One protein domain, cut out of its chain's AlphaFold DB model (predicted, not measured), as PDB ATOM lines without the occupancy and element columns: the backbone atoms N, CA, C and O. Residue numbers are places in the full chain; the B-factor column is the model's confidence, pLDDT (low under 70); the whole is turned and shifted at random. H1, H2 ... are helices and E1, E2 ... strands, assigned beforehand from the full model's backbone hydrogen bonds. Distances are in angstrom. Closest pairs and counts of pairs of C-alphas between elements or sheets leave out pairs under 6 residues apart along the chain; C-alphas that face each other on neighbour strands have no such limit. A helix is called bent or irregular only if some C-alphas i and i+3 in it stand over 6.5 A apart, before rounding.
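What this domain is: This is residues 153 to 276 of the 312 residues of the protein "Putative prophage endo-N-neuraminidase" of Klebsiella grimontii (UniProt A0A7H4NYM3). The chain is wound as a short solenoid of stacked turns: E1, E2, E4 and E6, side by side, make one wall, and E3 and E5 with residues 199 to 200 make a smaller one across from it. H2 packs over E1 and E2 at one end, with H1 against H2, and unnamed residues 264 to 276 finish in a tail. The printed part has 124 residues, under half in named elements, mixed in class, in the order H1 H2 E1 E2 E3 E4 E5 E6; both sheets, E1 E2 E4 E6 and E3 E5, are parallel. It is compact, radius of gyration of the C-alphas 13.5 A, spanning 41 by 39 by 26 A.

Where its parts are: H1, residues 155 to 161, begins with C-alpha 155 at (44.757, 1.831, 87.135) and is irregular, C-alphas 157 and 160 being 8.0 A apart. H2 is residues 168 to 181, 20.1 A; E1 184 to 194, 19.3 A; E2 204 to 212, 20.8 A; E3 222 to 224; E4 231 to 239, 18.6 A; E5 248 to 250; E6 259 to 263, ending with C-alpha 263 at (28.076, 8.934, 78.009).

How they stand to each other: The larger sheet is twisted; E1, E2 and E4 bend by 103, 89 and 95 degrees at residues 189, 207 and 236. N 185 and O 204 are 2.8 A apart, N 205 and O 233 2.9 A, N 232 and O 259 2.8 A, and in the smaller sheet N 223 and O 248 2.8 A, each within hydrogen-bond range. H2 is on one face, two layers, at a height over the sheet of 8.8 A; its closest C-alphas to E1 are those of Ser 168 and Val 194, 5.1 A. H1 touches residues 169 to 175 of H2 alone, closest C-alphas Phe 158 and Ala 170, 4.9 A, at a steep tilt of 51 degrees, opposite ways. In H2 every O i to N i+4 pair is within hydrogen-bond range; in H1 0 of 3 are, against 3 of 4 O i to N i+3 pairs.

The domain as a whole: The C-alphas farthest apart, Asn 160 and Arg 276, are 41.0 A apart. The printed part has no cut and no long link; residues 273 to 276 are under 70 in pLDDT.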
ATOM      1  N   VAL A 153      37.887   2.567  91.243       96.88
ATOM      2  CA  VAL A 153      39.250   2.032  91.176       96.88
ATOM      3  C   VAL A 153      39.978   2.731  90.044       96.88
ATOM      4  O   VAL A 153      39.404   2.964  88.984       96.88
ATOM      5  N   THR A 154      41.244   3.078  90.254       96.75
ATOM      6  CA  THR A 154      42.079   3.681  89.213       96.75
ATOM      7  C   THR A 154      43.233   2.754  88.839       96.75
ATOM      8  O   THR A 154      43.842   2.166  89.738       96.75
ATOM      9  N   PRO A 155      43.599   2.629  87.546       97.19
ATOM     10  CA  PRO A 155      44.757   1.831  87.135       97.19
ATOM     11  C   PRO A 155      46.066   2.244  87.820       97.19
ATOM     12  O   PRO A 155      46.958   1.418  88.002       97.19
ATOM     13  N   PHE A 156      46.182   3.502  88.263       96.44
ATOM     14  CA  PHE A 156      47.357   3.998  88.984       96.44
ATOM     15  C   PHE A 156      47.605   3.305  90.327       96.44
ATOM     16  O   PHE A 156      48.761   3.213  90.740       96.44
ATOM     17  N   ALA A 157      46.565   2.767  90.975       94.88
ATOM     18  CA  ALA A 157      46.723   1.970  92.193       94.88
ATOM     19  C   ALA A 157      47.548   0.690  91.949       94.88
ATOM     20  O   ALA A 157      48.163   0.169  92.870       94.88
ATOM     21  N   PHE A 158      47.624   0.236  90.692       97.25
ATOM     22  CA  PHE A 158      48.335  -0.967  90.255       97.25
ATOM     23  C   PHE A 158      49.579  -0.642  89.417       97.25
ATOM     24  O   PHE A 158      50.061  -1.470  88.643       97.25
ATOM     25  N   LYS A 159      50.124   0.577  89.553       96.88
ATOM     26  CA  LYS A 159      51.293   1.043  88.787       96.88
ATOM     27  C   LYS A 159      52.526   0.145  88.961       96.88
ATOM     28  O   LYS A 159      53.364   0.081  88.068       96.88
ATOM     29  N   ASN A 160      52.635  -0.567  90.081       97.19
ATOM     30  CA  ASN A 160      53.696  -1.543  90.337       97.19
ATOM     31  C   ASN A 160      53.708  -2.725  89.346       97.19
ATOM     32  O   ASN A 160      54.727  -3.399  89.243       97.19
ATOM     33  N   LEU A 161      52.614  -2.973  88.619       97.62
ATOM     34  CA  LEU A 161      52.516  -4.019  87.594       97.62
ATOM     35  C   LEU A 161      52.915  -3.539  86.188       97.62
ATOM     36  O   LEU A 161      52.899  -4.331  85.247       97.62
ATOM     37  N   VAL A 162      53.236  -2.254  86.022       97.50
ATOM     38  CA  VAL A 162      53.584  -1.671  84.721       97.50
ATOM     39  C   VAL A 162      55.028  -2.013  84.375       97.50
ATOM     40  O   VAL A 162      55.949  -1.686  85.123       97.50
ATOM     41  N   VAL A 163      55.236  -2.619  83.207       96.50
ATOM     42  CA  VAL A 163      56.564  -3.034  82.732       96.50
ATOM     43  C   VAL A 163      56.836  -2.379  81.386       96.50
ATOM     44  O   VAL A 163      56.056  -2.536  80.457       96.50
ATOM     45  N   ASN A 164      57.936  -1.630  81.261       95.12
ATOM     46  CA  ASN A 164      58.333  -0.958  80.010       95.12
ATOM     47  C   ASN A 164      57.219  -0.100  79.370       95.12
ATOM     48  O   ASN A 164      57.098  -0.026  78.150       95.12
ATOM     49  N   GLY A 165      56.385   0.538  80.198       94.88
ATOM     50  CA  GLY A 165      55.255   1.348  79.735       94.88
ATOM     51  C   GLY A 165      54.016   0.549  79.315       94.88
ATOM     52  O   GLY A 165      53.034   1.166  78.910       94.88
ATOM     53  N   ASP A 166      54.025  -0.780  79.436       97.12
ATOM     54  CA  ASP A 166      52.846  -1.621  79.240       97.12
ATOM     55  C   ASP A 166      51.958  -1.631  80.489       97.12
ATOM     56  O   ASP A 166      52.332  -2.143  81.548       97.12
ATOM     57  N   TRP A 167      50.752  -1.086  80.349       97.94
ATOM     58  CA  TRP A 167      49.735  -1.034  81.394       97.94
ATOM     59  C   TRP A 167      48.792  -2.238  81.387       97.94
ATOM     60  O   TRP A 167      47.901  -2.293  82.232       97.94
ATOM     61  N   SER A 168      48.964  -3.208  80.483       97.25
ATOM     62  CA  SER A 168      48.041  -4.343  80.323       97.25
ATOM     63  C   SER A 168      47.757  -5.069  81.643       97.25
ATOM     64  O   SER A 168      46.597  -5.263  82.002       97.25
ATOM     65  N   ALA A 169      48.800  -5.420  82.405       97.75
ATOM     66  CA  ALA A 169      48.651  -6.119  83.684       97.75
ATOM     67  C   ALA A 169      47.984  -5.247  84.764       97.75
ATOM     68  O   ALA A 169      47.097  -5.717  85.478       97.75
ATOM     69  N   ALA A 170      48.365  -3.968  84.847       98.00
ATOM     70  CA  ALA A 170      47.787  -3.012  85.788       98.00
ATOM     71  C   ALA A 170      46.294  -2.765  85.515       98.00
ATOM     72  O   ALA A 170      45.490  -2.740  86.443       98.00
ATOM     73  N   LEU A 171      45.912  -2.637  84.242       97.88
ATOM     74  CA  LEU A 171      44.526  -2.448  83.815       97.88
ATOM     75  C   LEU A 171      43.654  -3.655  84.150       97.88
ATOM     76  O   LEU A 171      42.560  -3.475  84.675       97.88
ATOM     77  N   VAL A 172      44.143  -4.873  83.893       97.88
ATOM     78  CA  VAL A 172      43.411  -6.103  84.233       97.88
ATOM     79  C   VAL A 172      43.240  -6.238  85.748       97.88
ATOM     80  O   VAL A 172      42.149  -6.566  86.207       97.88
ATOM     81  N   ALA A 173      44.276  -5.951  86.541       97.81
ATOM     82  CA  ALA A 173      44.181  -6.004  88.000       97.81
ATOM     83  C   ALA A 173      43.196  -4.959  88.556       97.81
ATOM     84  O   ALA A 173      42.345  -5.287  89.384       97.81
ATOM     85  N   ALA A 174      43.258  -3.727  88.044       97.94
ATOM     86  CA  ALA A 174      42.353  -2.653  88.431       97.94
ATOM     87  C   ALA A 174      40.898  -2.950  88.053       97.94
ATOM     88  O   ALA A 174      39.988  -2.696  88.839       97.94
ATOM     89  N   ASP A 175      40.672  -3.521  86.872       97.44
ATOM     90  CA  ASP A 175      39.351  -3.934  86.411       97.44
ATOM     91  C   ASP A 175      38.745  -5.052  87.267       97.44
ATOM     92  O   ASP A 175      37.574  -4.975  87.642       97.44
ATOM     93  N   LEU A 176      39.536  -6.068  87.620       96.38
ATOM     94  CA  LEU A 176      39.076  -7.144  88.496       96.38
ATOM     95  C   LEU A 176      38.737  -6.618  89.894       96.38
ATOM     96  O   LEU A 176      37.694  -6.983  90.432       96.38
ATOM     97  N   MET A 177      39.545  -5.707  90.442       95.75
ATOM     98  CA  MET A 177      39.228  -5.068  91.720       95.75
ATOM     99  C   MET A 177      37.971  -4.194  91.630       95.75
ATOM    100  O   MET A 177      37.121  -4.256  92.516       95.75
ATOM    101  N   ALA A 178      37.803  -3.426  90.549       96.56
ATOM    102  CA  ALA A 178      36.593  -2.634  90.321       96.56
ATOM    103  C   ALA A 178      35.348  -3.528  90.262       96.56
ATOM    104  O   ALA A 178      34.340  -3.228  90.897       96.56
ATOM    105  N   ARG A 179      35.437  -4.665  89.558       94.88
ATOM    106  CA  ARG A 179      34.373  -5.673  89.498       94.88
ATOM    107  C   ARG A 179      34.021  -6.196  90.889       94.88
ATOM    108  O   ARG A 179      32.840  -6.244  91.217       94.88
ATOM    109  N   ASP A 180      35.020  -6.591  91.673       93.75
ATOM    110  CA  ASP A 180      34.811  -7.227  92.981       93.75
ATOM    111  C   ASP A 180      34.209  -6.256  94.005       93.75
ATOM    112  O   ASP A 180      33.391  -6.660  94.829       93.75
ATOM    113  N   LEU A 181      34.537  -4.966  93.897       92.25
ATOM    114  CA  LEU A 181      33.936  -3.895  94.700       92.25
ATOM    115  C   LEU A 181      32.575  -3.416  94.163       92.25
ATOM    116  O   LEU A 181      31.882  -2.651  94.831       92.25
ATOM    117  N   GLY A 182      32.179  -3.832  92.956       93.06
ATOM    118  CA  GLY A 182      30.979  -3.327  92.283       93.06
ATOM    119  C   GLY A 182      31.093  -1.861  91.845       93.06
ATOM    120  O   GLY A 182      30.080  -1.176  91.701       93.06
ATOM    121  N   TRP A 183      32.314  -1.366  91.654       94.19
ATOM    122  CA  TRP A 183      32.622   0.012  91.275       94.19
ATOM    123  C   TRP A 183      33.035   0.128  89.805       94.19
ATOM    124  O   TRP A 183      33.240  -0.860  89.100       94.19
ATOM    125  N   GLY A 184      33.152   1.370  89.333       95.06
ATOM    126  CA  GLY A 184      33.705   1.674  88.015       95.06
ATOM    127  C   GLY A 184      35.222   1.827  88.026       95.06
ATOM    128  O   GLY A 184      35.819   2.218  89.035       95.06
ATOM    129  N   LEU A 185      35.830   1.579  86.869       97.50
ATOM    130  CA  LEU A 185      37.223   1.899  86.597       97.50
ATOM    131  C   LEU A 185      37.340   3.343  86.087       97.50
ATOM    132  O   LEU A 185      36.759   3.690  85.055       97.50
ATOM    133  N   ASP A 186      38.108   4.175  86.788       97.69
ATOM    134  CA  ASP A 186      38.366   5.575  86.441       97.69
ATOM    135  C   ASP A 186      39.827   5.791  86.029       97.69
ATOM    136  O   ASP A 186      40.759   5.644  86.830       97.69
ATOM    137  N   GLY A 187      40.026   6.169  84.767       96.38
ATOM    138  CA  GLY A 187      41.340   6.495  84.217       96.38
ATOM    139  C   GLY A 187      41.851   7.890  84.579       96.38
ATOM    140  O   GLY A 187      42.983   8.215  84.231       96.38
ATOM    141  N   GLN A 188      41.052   8.719  85.260       95.69
ATOM    142  CA  GLN A 188      41.402  10.090  85.656       95.69
ATOM    143  C   GLN A 188      41.820  10.989  84.474       95.69
ATOM    144  O   GLN A 188      42.674  11.868  84.601       95.69
ATOM    145  N   GLY A 189      41.222  10.757  83.306       95.50
ATOM    146  CA  GLY A 189      41.482  11.486  82.065       95.50
ATOM    147  C   GLY A 189      42.802  11.118  81.388       95.50
ATOM    148  O   GLY A 189      43.249  11.848  80.508       95.50
ATOM    149  N   GLN A 190      43.448  10.028  81.808       96.75
ATOM    150  CA  GLN A 190      44.754   9.618  81.301       96.75
ATOM    151  C   GLN A 190      44.646   8.580  80.182       96.75
ATOM    152  O   GLN A 190      43.644   7.869  80.036       96.75
ATOM    153  N   GLU A 191      45.719   8.496  79.395       96.50
ATOM    154  CA  GLU A 191      45.906   7.475  78.370       96.50
ATOM    155  C   GLU A 191      46.797   6.338  78.882       96.50
ATOM    156  O   GLU A 191      47.872   6.570  79.437       96.50
ATOM    157  N   PHE A 192      46.367   5.099  78.644       97.38
ATOM    158  CA  PHE A 192      47.065   3.885  79.044       97.38
ATOM    159  C   PHE A 192      47.490   3.082  77.813       97.38
ATOM    160  O   PHE A 192      46.665   2.704  76.973       97.38
ATOM    161  N   LYS A 193      48.799   2.820  77.716       97.12
ATOM    162  CA  LYS A 193      49.393   2.036  76.629       97.12
ATOM    163  C   LYS A 193      49.289   0.543  76.915       97.12
ATOM    164  O   LYS A 193      49.669   0.093  77.991       97.12
ATOM    165  N   VAL A 194      48.802  -0.219  75.944       96.00
ATOM    166  CA  VAL A 194      48.523  -1.654  76.072       96.00
ATOM    167  C   VAL A 194      49.375  -2.433  75.071       96.00
ATOM    168  O   VAL A 194      49.335  -2.143  73.875       96.00
ATOM    169  N   ALA A 195      50.133  -3.420  75.548       95.38
ATOM    170  CA  ALA A 195      50.935  -4.329  74.724       95.38
ATOM    171  C   ALA A 195      50.416  -5.779  74.695       95.38
ATOM    172  O   ALA A 195      51.051  -6.642  74.087       95.38
ATOM    173  N   ALA A 196      49.271  -6.062  75.323       94.50
ATOM    174  CA  ALA A 196      48.644  -7.379  75.334       94.50
ATOM    175  C   ALA A 196      47.138  -7.308  75.036       94.50
ATOM    176  O   ALA A 196      46.482  -6.289  75.236       94.50
ATOM    177  N   GLU A 197      46.552  -8.411  74.577       93.00
ATOM    178  CA  GLU A 197      45.097  -8.493  74.422       93.00
ATOM    179  C   GLU A 197      44.439  -8.672  75.795       93.00
ATOM    180  O   GLU A 197      44.585  -9.714  76.435       93.00
ATOM    181  N   ILE A 198      43.718  -7.647  76.254       94.94
ATOM    182  CA  ILE A 198      43.100  -7.622  77.586       94.94
ATOM    183  C   ILE A 198      41.571  -7.706  77.522       94.94
ATOM    184  O   ILE A 198      40.928  -7.242  76.575       94.94
ATOM    185  N   VAL A 199      40.985  -8.290  78.569       95.38
ATOM    186  CA  VAL A 199      39.535  -8.395  78.765       95.38
ATOM    187  C   VAL A 199      39.163  -7.697  80.068       95.38
ATOM    188  O   VAL A 199      39.610  -8.112  81.133       95.38
ATOM    189  N   MET A 200      38.309  -6.688  79.959       96.00
ATOM    190  CA  MET A 200      37.800  -5.852  81.039       96.00
ATOM    191  C   MET A 200      36.379  -6.299  81.412       96.00
ATOM    192  O   MET A 200      35.574  -6.592  80.533       96.00
ATOM    193  N   ARG A 201      36.058  -6.395  82.698       95.44
ATOM    194  CA  ARG A 201      34.923  -7.129  83.269       95.44
ATOM    195  C   ARG A 201      34.105  -6.339  84.287       95.44
ATOM    196  O   ARG A 201      33.024  -6.806  84.639       95.44
ATOM    197  N   CYS A 202      34.567  -5.184  84.766       94.81
ATOM    198  CA  CYS A 202      33.789  -4.372  85.712       94.81
ATOM    199  C   CYS A 202      32.508  -3.792  85.085       94.81
ATOM    200  O   CYS A 202      31.516  -3.567  85.781       94.81
ATOM    201  N   GLY A 203      32.507  -3.594  83.762       94.94
ATOM    202  CA  GLY A 203      31.363  -3.115  82.987       94.94
ATOM    203  C   GLY A 203      31.049  -1.628  83.168       94.94
ATOM    204  O   GLY A 203      30.065  -1.154  82.608       94.94
ATOM    205  N   PHE A 204      31.866  -0.870  83.904       96.44
ATOM    206  CA  PHE A 204      31.773   0.587  83.956       96.44
ATOM    207  C   PHE A 204      33.163   1.215  83.868       96.44
ATOM    208  O   PHE A 204      33.988   1.053  84.763       96.44
ATOM    209  N   PHE A 205      33.396   1.959  82.791       97.31
ATOM    210  CA  PHE A 205      34.655   2.629  82.489       97.31
ATOM    211  C   PHE A 205      34.405   4.121  82.339       97.31
ATOM    212  O   PHE A 205      33.460   4.516  81.647       97.31
ATOM    213  N   ARG A 206      35.250   4.951  82.953       96.88
ATOM    214  CA  ARG A 206      35.146   6.401  82.816       96.88
ATOM    215  C   ARG A 206      36.486   7.109  82.689       96.88
ATOM    216  O   ARG A 206      37.481   6.644  83.241       96.88
ATOM    217  N   ASN A 207      36.474   8.246  81.992       97.38
ATOM    218  CA  ASN A 207      37.612   9.153  81.817       97.38
ATOM    219  C   ASN A 207      38.914   8.404  81.494       97.38
ATOM    220  O   ASN A 207      39.926   8.587  82.170       97.38
ATOM    221  N   ILE A 208      38.878   7.493  80.526       97.31
ATOM    222  CA  ILE A 208      39.999   6.592  80.254       97.31
ATOM    223  C   ILE A 208      40.230   6.456  78.754       97.31
ATOM    224  O   ILE A 208      39.295   6.197  77.995       97.31
ATOM    225  N   SER A 209      41.482   6.622  78.333       96.69
ATOM    226  CA  SER A 209      41.906   6.393  76.953       96.69
ATOM    227  C   SER A 209      42.821   5.175  76.870       96.69
ATOM    228  O   SER A 209      43.721   4.997  77.691       96.69
ATOM    229  N   PHE A 210      42.590   4.332  75.872       96.12
ATOM    230  CA  PHE A 210      43.389   3.158  75.559       96.12
ATOM    231  C   PHE A 210      44.062   3.351  74.207       96.12
ATOM    232  O   PHE A 210      43.394   3.604  73.197       96.12
ATOM    233  N   ALA A 211      45.370   3.129  74.174       95.31
ATOM    234  CA  ALA A 211      46.149   3.123  72.945       95.31
ATOM    235  C   ALA A 211      47.109   1.925  72.927       95.31
ATOM    236  O   ALA A 211      47.551   1.473  73.986       95.31
ATOM    237  N   PRO A 212      47.465   1.386  71.752       95.62
ATOM    238  CA  PRO A 212      48.491   0.359  71.667       95.62
ATOM    239  C   PRO A 212      49.848   0.939  72.083       95.62
ATOM    240  O   PRO A 212      50.169   2.092  71.769       95.62
ATOM    241  N   LEU A 213      50.656   0.137  72.771       96.31
ATOM    242  CA  LEU A 213      52.076   0.429  72.939       96.31
ATOM    243  C   LEU A 213      52.766   0.408  71.565       96.31
ATOM    244  O   LEU A 213      52.320  -0.280  70.643       96.31
ATOM    245  N   GLU A 214      53.848   1.166  71.407       93.50
ATOM    246  CA  GLU A 214      54.627   1.148  70.169       93.50
ATOM    247  C   GLU A 214      55.063  -0.287  69.820       93.50
ATOM    248  O   GLU A 214      55.504  -1.049  70.676       93.50
ATOM    249  N   GLY A 215      54.868  -0.684  68.560       89.69
ATOM    250  CA  GLY A 215      55.130  -2.050  68.096       89.69
ATOM    251  C   GLY A 215      54.007  -3.060  68.368       89.69
ATOM    252  O   GLY A 215      54.000  -4.124  67.746       89.69
ATOM    253  N   PHE A 216      53.010  -2.742  69.201       92.50
ATOM    254  CA  PHE A 216      51.859  -3.619  69.402       92.50
ATOM    255  C   PHE A 216      50.906  -3.569  68.200       92.50
ATOM    256  O   PHE A 216      50.459  -2.511  67.755       92.50
ATOM    257  N   SER A 217      50.567  -4.746  67.674       89.31
ATOM    258  CA  SER A 217      49.628  -4.913  66.562       89.31
ATOM    259  C   SER A 217      48.563  -5.958  66.899       89.31
ATOM    260  O   SER A 217      48.277  -6.824  66.078       89.31
ATOM    261  N   GLY A 218      48.011  -5.906  68.115       87.31
ATOM    262  CA  GLY A 218      46.933  -6.788  68.572       87.31
ATOM    263  C   GLY A 218      45.531  -6.177  68.463       87.31
ATOM    264  O   GLY A 218      45.324  -5.127  67.839       87.31
ATOM    265  N   ALA A 219      44.551  -6.865  69.050       89.00
ATOM    266  CA  ALA A 219      43.186  -6.364  69.205       89.00
ATOM    267  C   ALA A 219      43.075  -5.261  70.273       89.00
ATOM    268  O   ALA A 219      43.853  -5.214  71.224       89.00
ATOM    269  N   ALA A 220      42.063  -4.401  70.137       91.75
ATOM    270  CA  ALA A 220      41.652  -3.519  71.225       91.75
ATOM    271  C   ALA A 220      41.085  -4.309  72.417       91.75
ATOM    272  O   ALA A 220      40.570  -5.418  72.227       91.75
ATOM    273  N   PRO A 221      41.110  -3.714  73.624       94.62
ATOM    274  CA  PRO A 221      40.489  -4.288  74.805       94.62
ATOM    275  C   PRO A 221      39.042  -4.726  74.563       94.62
ATOM    276  O   PRO A 221      38.246  -4.050  73.901       94.62
ATOM    277  N   ILE A 222      38.699  -5.872  75.139       94.50
ATOM    278  CA  ILE A 222      37.340  -6.405  75.139       94.50
ATOM    279  C   ILE A 222      36.665  -5.963  76.431       94.50
ATOM    280  O   ILE A 222      37.144  -6.292  77.506       94.50
ATOM    281  N   CYS A 223      35.538  -5.270  76.336       95.69
ATOM    282  CA  CYS A 223      34.724  -4.883  77.480       95.69
ATOM    283  C   CYS A 223      33.587  -5.893  77.653       95.69
ATOM    284  O   CYS A 223      32.861  -6.205  76.714       95.69
ATOM    285  N   VAL A 224      33.430  -6.443  78.843       94.81
ATOM    286  CA  VAL A 224      32.340  -7.353  79.182       94.81
ATOM    287  C   VAL A 224      31.311  -6.576  79.990       94.81
ATOM    288  O   VAL A 224      31.671  -5.727  80.807       94.81
ATOM    289  N   VAL A 225      30.030  -6.857  79.757       94.19
ATOM    290  CA  VAL A 225      28.951  -6.302  80.582       94.19
ATOM    291  C   VAL A 225      29.152  -6.684  82.050       94.19
ATOM    292  O   VAL A 225      29.674  -7.752  82.370       94.19
ATOM    293  N   ASN A 226      28.722  -5.824  82.962       94.31
ATOM    294  CA  ASN A 226      28.722  -6.134  84.380       94.31
ATOM    295  C   ASN A 226      27.773  -7.319  84.644       94.31
ATOM    296  O   ASN A 226      26.601  -7.276  84.272       94.31
ATOM    297  N   MET A 227      28.268  -8.375  85.294       92.12
ATOM    298  CA  MET A 227      27.513  -9.624  85.479       92.12
ATOM    299  C   MET A 227      26.309  -9.500  86.428       92.12
ATOM    300  O   MET A 227      25.449 -10.373  86.409       92.12
ATOM    301  N   ALA A 228      26.224  -8.445  87.242       91.56
ATOM    302  CA  ALA A 228      25.064  -8.201  88.098       91.56
ATOM    303  C   ALA A 228      23.973  -7.393  87.382       91.56
ATOM    304  O   ALA A 228      22.790  -7.609  87.627       91.56
ATOM    305  N   THR A 229      24.351  -6.472  86.490       92.44
ATOM    306  CA  THR A 229      23.402  -5.512  85.893       92.44
ATOM    307  C   THR A 229      23.137  -5.718  84.404       92.44
ATOM    308  O   THR A 229      22.190  -5.135  83.888       92.44
ATOM    309  N   GLY A 230      23.968  -6.489  83.698       93.00
ATOM    310  CA  GLY A 230      23.893  -6.640  82.241       93.00
ATOM    311  C   GLY A 230      24.380  -5.415  81.461       93.00
ATOM    312  O   GLY A 230      24.282  -5.386  80.233       93.00
ATOM    313  N   LYS A 231      24.929  -4.397  82.139       94.38
ATOM    314  CA  LYS A 231      25.288  -3.113  81.521       94.38
ATOM    315  C   LYS A 231      26.784  -2.997  81.257       94.38
ATOM    316  O   LYS A 231      27.598  -3.388  82.088       94.38
ATOM    317  N   CYS A 232      27.144  -2.424  80.113       96.31
ATOM    318  CA  CYS A 232      28.491  -1.944  79.810       96.31
ATOM    319  C   CYS A 232      28.427  -0.432  79.586       96.31
ATOM    320  O   CYS A 232      27.897   0.029  78.575       96.31
ATOM    321  N   ILE A 233      28.928   0.342  80.545       96.62
ATOM    322  CA  ILE A 233      28.858   1.802  80.550       96.62
ATOM    323  C   ILE A 233      30.236   2.369  80.228       96.62
ATOM    324  O   ILE A 233      31.216   2.068  80.906       96.62
ATOM    325  N   HIS A 234      30.301   3.199  79.197       97.50
ATOM    326  CA  HIS A 234      31.479   3.964  78.816       97.50
ATOM    327  C   HIS A 234      31.150   5.443  78.999       97.50
ATOM    328  O   HIS A 234      30.275   5.956  78.308       97.50
ATOM    329  N   ASP A 235      31.822   6.118  79.926       97.44
ATOM    330  CA  ASP A 235      31.666   7.552  80.175       97.44
ATOM    331  C   ASP A 235      32.964   8.298  79.867       97.44
ATOM    332  O   ASP A 235      33.914   8.268  80.644       97.44
ATOM    333  N   SER A 236      33.025   8.958  78.713       96.88
ATOM    334  CA  SER A 236      34.245   9.613  78.231       96.88
ATOM    335  C   SER A 236      35.413   8.623  78.080       96.88
ATOM    336  O   SER A 236      36.445   8.726  78.746       96.88
ATOM    337  N   VAL A 237      35.201   7.603  77.239       96.94
ATOM    338  CA  VAL A 237      36.142   6.493  77.012       96.94
ATOM    339  C   VAL A 237      36.643   6.486  75.577       96.94
ATOM    340  O   VAL A 237      35.854   6.548  74.631       96.94
ATOM    341  N   GLU A 238      37.948   6.321  75.399       95.69
ATOM    342  CA  GLU A 238      38.573   6.318  74.081       95.69
ATOM    343  C   GLU A 238      39.350   5.023  73.819       95.69
ATOM    344  O   GLU A 238      40.101   4.553  74.664       95.69
ATOM    345  N   PHE A 239      39.185   4.438  72.633       94.38
ATOM    346  CA  PHE A 239      40.010   3.343  72.121       94.38
ATOM    347  C   PHE A 239      40.587   3.761  70.777       94.38
ATOM    348  O   PHE A 239      39.846   3.866  69.795       94.38
ATOM    349  N   ILE A 240      41.896   4.007  70.725       91.88
ATOM    350  CA  ILE A 240      42.541   4.619  69.563       91.88
ATOM    351  C   ILE A 240      43.700   3.753  69.067       91.88
ATOM    352  O   ILE A 240      44.598   3.416  69.827       91.88
ATOM    353  N   GLY A 241      43.715   3.433  67.771       89.00
ATOM    354  CA  GLY A 241      44.925   2.966  67.075       89.00
ATOM    355  C   GLY A 241      45.202   1.457  67.066       89.00
ATOM    356  O   GLY A 241      46.240   1.048  66.543       89.00
ATOM    357  N   PHE A 242      44.323   0.607  67.603       90.19
ATOM    358  CA  PHE A 242      44.521  -0.849  67.557       90.19
ATOM    359  C   PHE A 242      44.275  -1.404  66.148       90.19
ATOM    360  O   PHE A 242      43.306  -1.037  65.494       90.19
ATOM    361  N   LYS A 243      45.133  -2.307  65.662       83.12
ATOM    362  CA  LYS A 243      45.165  -2.680  64.234       83.12
ATOM    363  C   LYS A 243      44.321  -3.903  63.859       83.12
ATOM    364  O   LYS A 243      43.765  -3.920  62.767       83.12
ATOM    365  N   LEU A 244      44.206  -4.925  64.717       81.50
ATOM    366  CA  LEU A 244      43.542  -6.184  64.329       81.50
ATOM    367  C   LEU A 244      42.017  -6.088  64.367       81.50
ATOM    368  O   LEU A 244      41.357  -5.909  63.343       81.50
ATOM    369  N   THR A 245      41.438  -6.236  65.556       79.62
ATOM    370  CA  THR A 245      39.999  -6.086  65.759       79.62
ATOM    371  C   THR A 245      39.730  -4.913  66.672       79.62
ATOM    372  O   THR A 245      40.422  -4.765  67.679       79.62
ATOM    373  N   GLY A 246      38.700  -4.141  66.322       80.62
ATOM    374  CA  GLY A 246      38.225  -3.030  67.130       80.62
ATOM    375  C   GLY A 246      37.777  -3.451  68.528       80.62
ATOM    376  O   GLY A 246      37.626  -4.647  68.802       80.62
ATOM    377  N   ALA A 247      37.547  -2.466  69.397       87.31
ATOM    378  CA  ALA A 247      37.013  -2.693  70.736       87.31
ATOM    379  C   ALA A 247      35.661  -3.407  70.634       87.31
ATOM    380  O   ALA A 247      34.839  -3.094  69.770       87.31
ATOM    381  N   LYS A 248      35.444  -4.391  71.505       89.62
ATOM    382  CA  LYS A 248      34.224  -5.208  71.517       89.62
ATOM    383  C   LYS A 248      33.548  -5.087  72.864       89.62
ATOM    384  O   LYS A 248      34.232  -5.070  73.880       89.62
ATOM    385  N   ILE A 249      32.219  -5.092  72.849       91.88
ATOM    386  CA  ILE A 249      31.401  -5.272  74.046       91.88
ATOM    387  C   ILE A 249      30.794  -6.676  73.992       91.88
ATOM    388  O   ILE A 249      30.226  -7.058  72.968       91.88
ATOM    389  N   LEU A 250      30.950  -7.466  75.056       91.31
ATOM    390  CA  LEU A 250      30.477  -8.849  75.127       91.31
ATOM    391  C   LEU A 250      29.491  -9.057  76.279       91.31
ATOM    392  O   LEU A 250      29.763  -8.685  77.418       91.31
ATOM    393  N   GLN A 251      28.402  -9.773  75.994       89.19
ATOM    394  CA  GLN A 251      27.475 -10.299  77.002       89.19
ATOM    395  C   GLN A 251      28.115 -11.390  77.883       89.19
ATOM    396  O   GLN A 251      27.761 -11.549  79.047       89.19
ATOM    397  N   SER A 252      29.090 -12.132  77.345       90.00
ATOM    398  CA  SER A 252      29.716 -13.276  78.024       90.00
ATOM    399  C   SER A 252      28.662 -14.279  78.533       90.00
ATOM    400  O   SER A 252      27.806 -14.688  77.754       90.00
ATOM    401  N   ALA A 253      28.743 -14.708  79.794       90.44
ATOM    402  CA  ALA A 253      27.824 -15.666  80.409       90.44
ATOM    403  C   ALA A 253      26.575 -15.018  81.039       90.44
ATOM    404  O   ALA A 253      25.782 -15.727  81.657       90.44
ATOM    405  N   TYR A 254      26.400 -13.696  80.922       90.88
ATOM    406  CA  TYR A 254      25.244 -13.011  81.496       90.88
ATOM    407  C   TYR A 254      23.941 -13.485  80.841       90.88
ATOM    408  O   TYR A 254      23.818 -13.492  79.615       90.88
ATOM    409  N   VAL A 255      22.956 -13.840  81.664       91.25
ATOM    410  CA  VAL A 255      21.618 -14.241  81.220       91.25
ATOM    411  C   VAL A 255      20.655 -13.100  81.522       91.25
ATOM    412  O   VAL A 255      20.411 -12.793  82.684       91.25
ATOM    413  N   GLY A 256      20.118 -12.475  80.477       91.19
ATOM    414  CA  GLY A 256      19.208 -11.339  80.593       91.19
ATOM    415  C   GLY A 256      19.399 -10.328  79.469       91.19
ATOM    416  O   GLY A 256      20.135 -10.573  78.509       91.19
ATOM    417  N   GLU A 257      18.729  -9.188  79.604       91.06
ATOM    418  CA  GLU A 257      18.883  -8.054  78.695       91.06
ATOM    419  C   GLU A 257      20.232  -7.377  78.930       91.06
ATOM    420  O   GLU A 257      20.631  -7.129  80.067       91.06
ATOM    421  N   THR A 258      20.953  -7.098  77.845       93.06
ATOM    422  CA  THR A 258      22.240  -6.402  77.917       93.06
ATOM    423  C   THR A 258      22.149  -5.034  77.279       93.06
ATOM    424  O   THR A 258      21.562  -4.873  76.210       93.06
ATOM    425  N   GLU A 259      22.765  -4.050  77.927       91.50
ATOM    426  CA  GLU A 259      22.755  -2.661  77.477       91.50
ATOM    427  C   GLU A 259      24.186  -2.134  77.357       91.50
ATOM    428  O   GLU A 259      24.986  -2.241  78.288       91.50
ATOM    429  N   ALA A 260      24.502  -1.518  76.219       93.12
ATOM    430  CA  ALA A 260      25.714  -0.727  76.043       93.12
ATOM    431  C   ALA A 260      25.345   0.760  76.113       93.12
ATOM    432  O   ALA A 260      24.549   1.241  75.309       93.12
ATOM    433  N   ILE A 261      25.905   1.478  77.086       93.06
ATOM    434  CA  ILE A 261      25.576   2.878  77.362       93.06
ATOM    435  C   ILE A 261      26.827   3.725  77.154       93.06
ATOM    436  O   ILE A 261      27.834   3.525  77.829       93.06
ATOM    437  N   PHE A 262      26.737   4.710  76.266       94.81
ATOM    438  CA  PHE A 262      27.817   5.656  75.991       94.81
ATOM    439  C   PHE A 262      27.420   7.042  76.509       94.81
ATOM    440  O   PHE A 262      26.371   7.568  76.139       94.81
ATOM    441  N   LYS A 263      28.241   7.612  77.392       93.19
ATOM    442  CA  LYS A 263      28.076   8.934  78.009       93.19
ATOM    443  C   LYS A 263      29.317   9.780  77.735       93.19
ATOM    444  O   LYS A 263      30.405   9.244  77.540       93.19
ATOM    445  N   GLY A 264      29.151  11.099  77.721       93.69
ATOM    446  CA  GLY A 264      30.259  12.014  77.447       93.69
ATOM    447  C   GLY A 264      30.878  11.787  76.062       93.69
ATOM    448  O   GLY A 264      30.176  11.476  75.098       93.69
ATOM    449  N   VAL A 265      32.196  11.967  75.957       91.31
ATOM    450  CA  VAL A 265      32.922  11.858  74.681       91.31
ATOM    451  C   VAL A 265      33.530  10.466  74.537       91.31
ATOM    452  O   VAL A 265      34.614  10.204  75.046       91.31
ATOM    453  N   CYS A 266      32.853   9.575  73.812       93.25
ATOM    454  CA  CYS A 266      33.391   8.249  73.502       93.25
ATOM    455  C   CYS A 266      33.975   8.199  72.083       93.25
ATOM    456  O   CYS A 266      33.292   8.547  71.117       93.25
ATOM    457  N   ARG A 267      35.229   7.746  71.938       91.62
ATOM    458  CA  ARG A 267      35.933   7.669  70.642       91.62
ATOM    459  C   ARG A 267      36.466   6.264  70.377       91.62
ATOM    460  O   ARG A 267      37.062   5.648  71.248       91.62
ATOM    461  N   TYR A 268      36.313   5.775  69.148       90.38
ATOM    462  CA  TYR A 268      36.756   4.432  68.734       90.38
ATOM    463  C   TYR A 268      37.568   4.489  67.430       90.38
ATOM    464  O   TYR A 268      37.373   3.692  66.512       90.38
ATOM    465  N   ASN A 269      38.433   5.497  67.308       83.19
ATOM    466  CA  ASN A 269      39.112   5.835  66.059       83.19
ATOM    467  C   ASN A 269      40.255   4.867  65.735       83.19
ATOM    468  O   ASN A 269      40.980   4.424  66.619       83.19
ATOM    469  N   TYR A 270      40.462   4.594  64.442       81.25
ATOM    470  CA  TYR A 270      41.566   3.750  63.959       81.25
ATOM    471  C   TYR A 270      41.648   2.398  64.688       81.25
ATOM    472  O   TYR A 270      42.731   1.950  65.052       81.25
ATOM    473  N   ASN A 271      40.486   1.798  64.961       77.44
ATOM    474  CA  ASN A 271      40.351   0.648  65.839       77.44
ATOM    475  C   ASN A 271      39.827  -0.580  65.071       77.44
ATOM    476  O   ASN A 271      38.622  -0.772  64.906       77.44
ATOM    477  N   GLY A 272      40.753  -1.414  64.609       71.69
ATOM    478  CA  GLY A 272      40.538  -2.589  63.772       71.69
ATOM    479  C   GLY A 272      40.670  -2.312  62.273       71.69
ATOM    480  O   GLY A 272      40.734  -1.166  61.824       71.69
ATOM    481  N   ASN A 273      40.668  -3.386  61.482       67.81
ATOM    482  CA  ASN A 273      40.600  -3.287  60.024       67.81
ATOM    483  C   ASN A 273      39.256  -2.681  59.590       67.81
ATOM    484  O   ASN A 273      38.211  -3.331  59.667       67.81
ATOM    485  N   LEU A 274      39.289  -1.433  59.118       63.19
ATOM    486  CA  LEU A 274      38.122  -0.724  58.601       63.19
ATOM    487  C   LEU A 274      37.612  -1.406  57.324       63.19
ATOM    488  O   LEU A 274      38.219  -1.283  56.262       63.19
ATOM    489  N   ILE A 275      36.465  -2.081  57.413       64.44
ATOM    490  CA  ILE A 275      35.680  -2.488  56.243       64.44
ATOM    491  C   ILE A 275      34.639  -1.389  56.017       64.44
ATOM    492  O   ILE A 275      33.781  -1.168  56.870       64.44
ATOM    493  N   ARG A 276      34.748  -0.655  54.907       67.75
ATOM    494  CA  ARG A 276      33.837   0.445  54.552       67.75
ATOM    495  C   ARG A 276      32.901   0.005  53.429       67.75
ATOM    496  O   ARG A 276      33.336  -0.677  52.508       67.75
TER     497      ARG A 276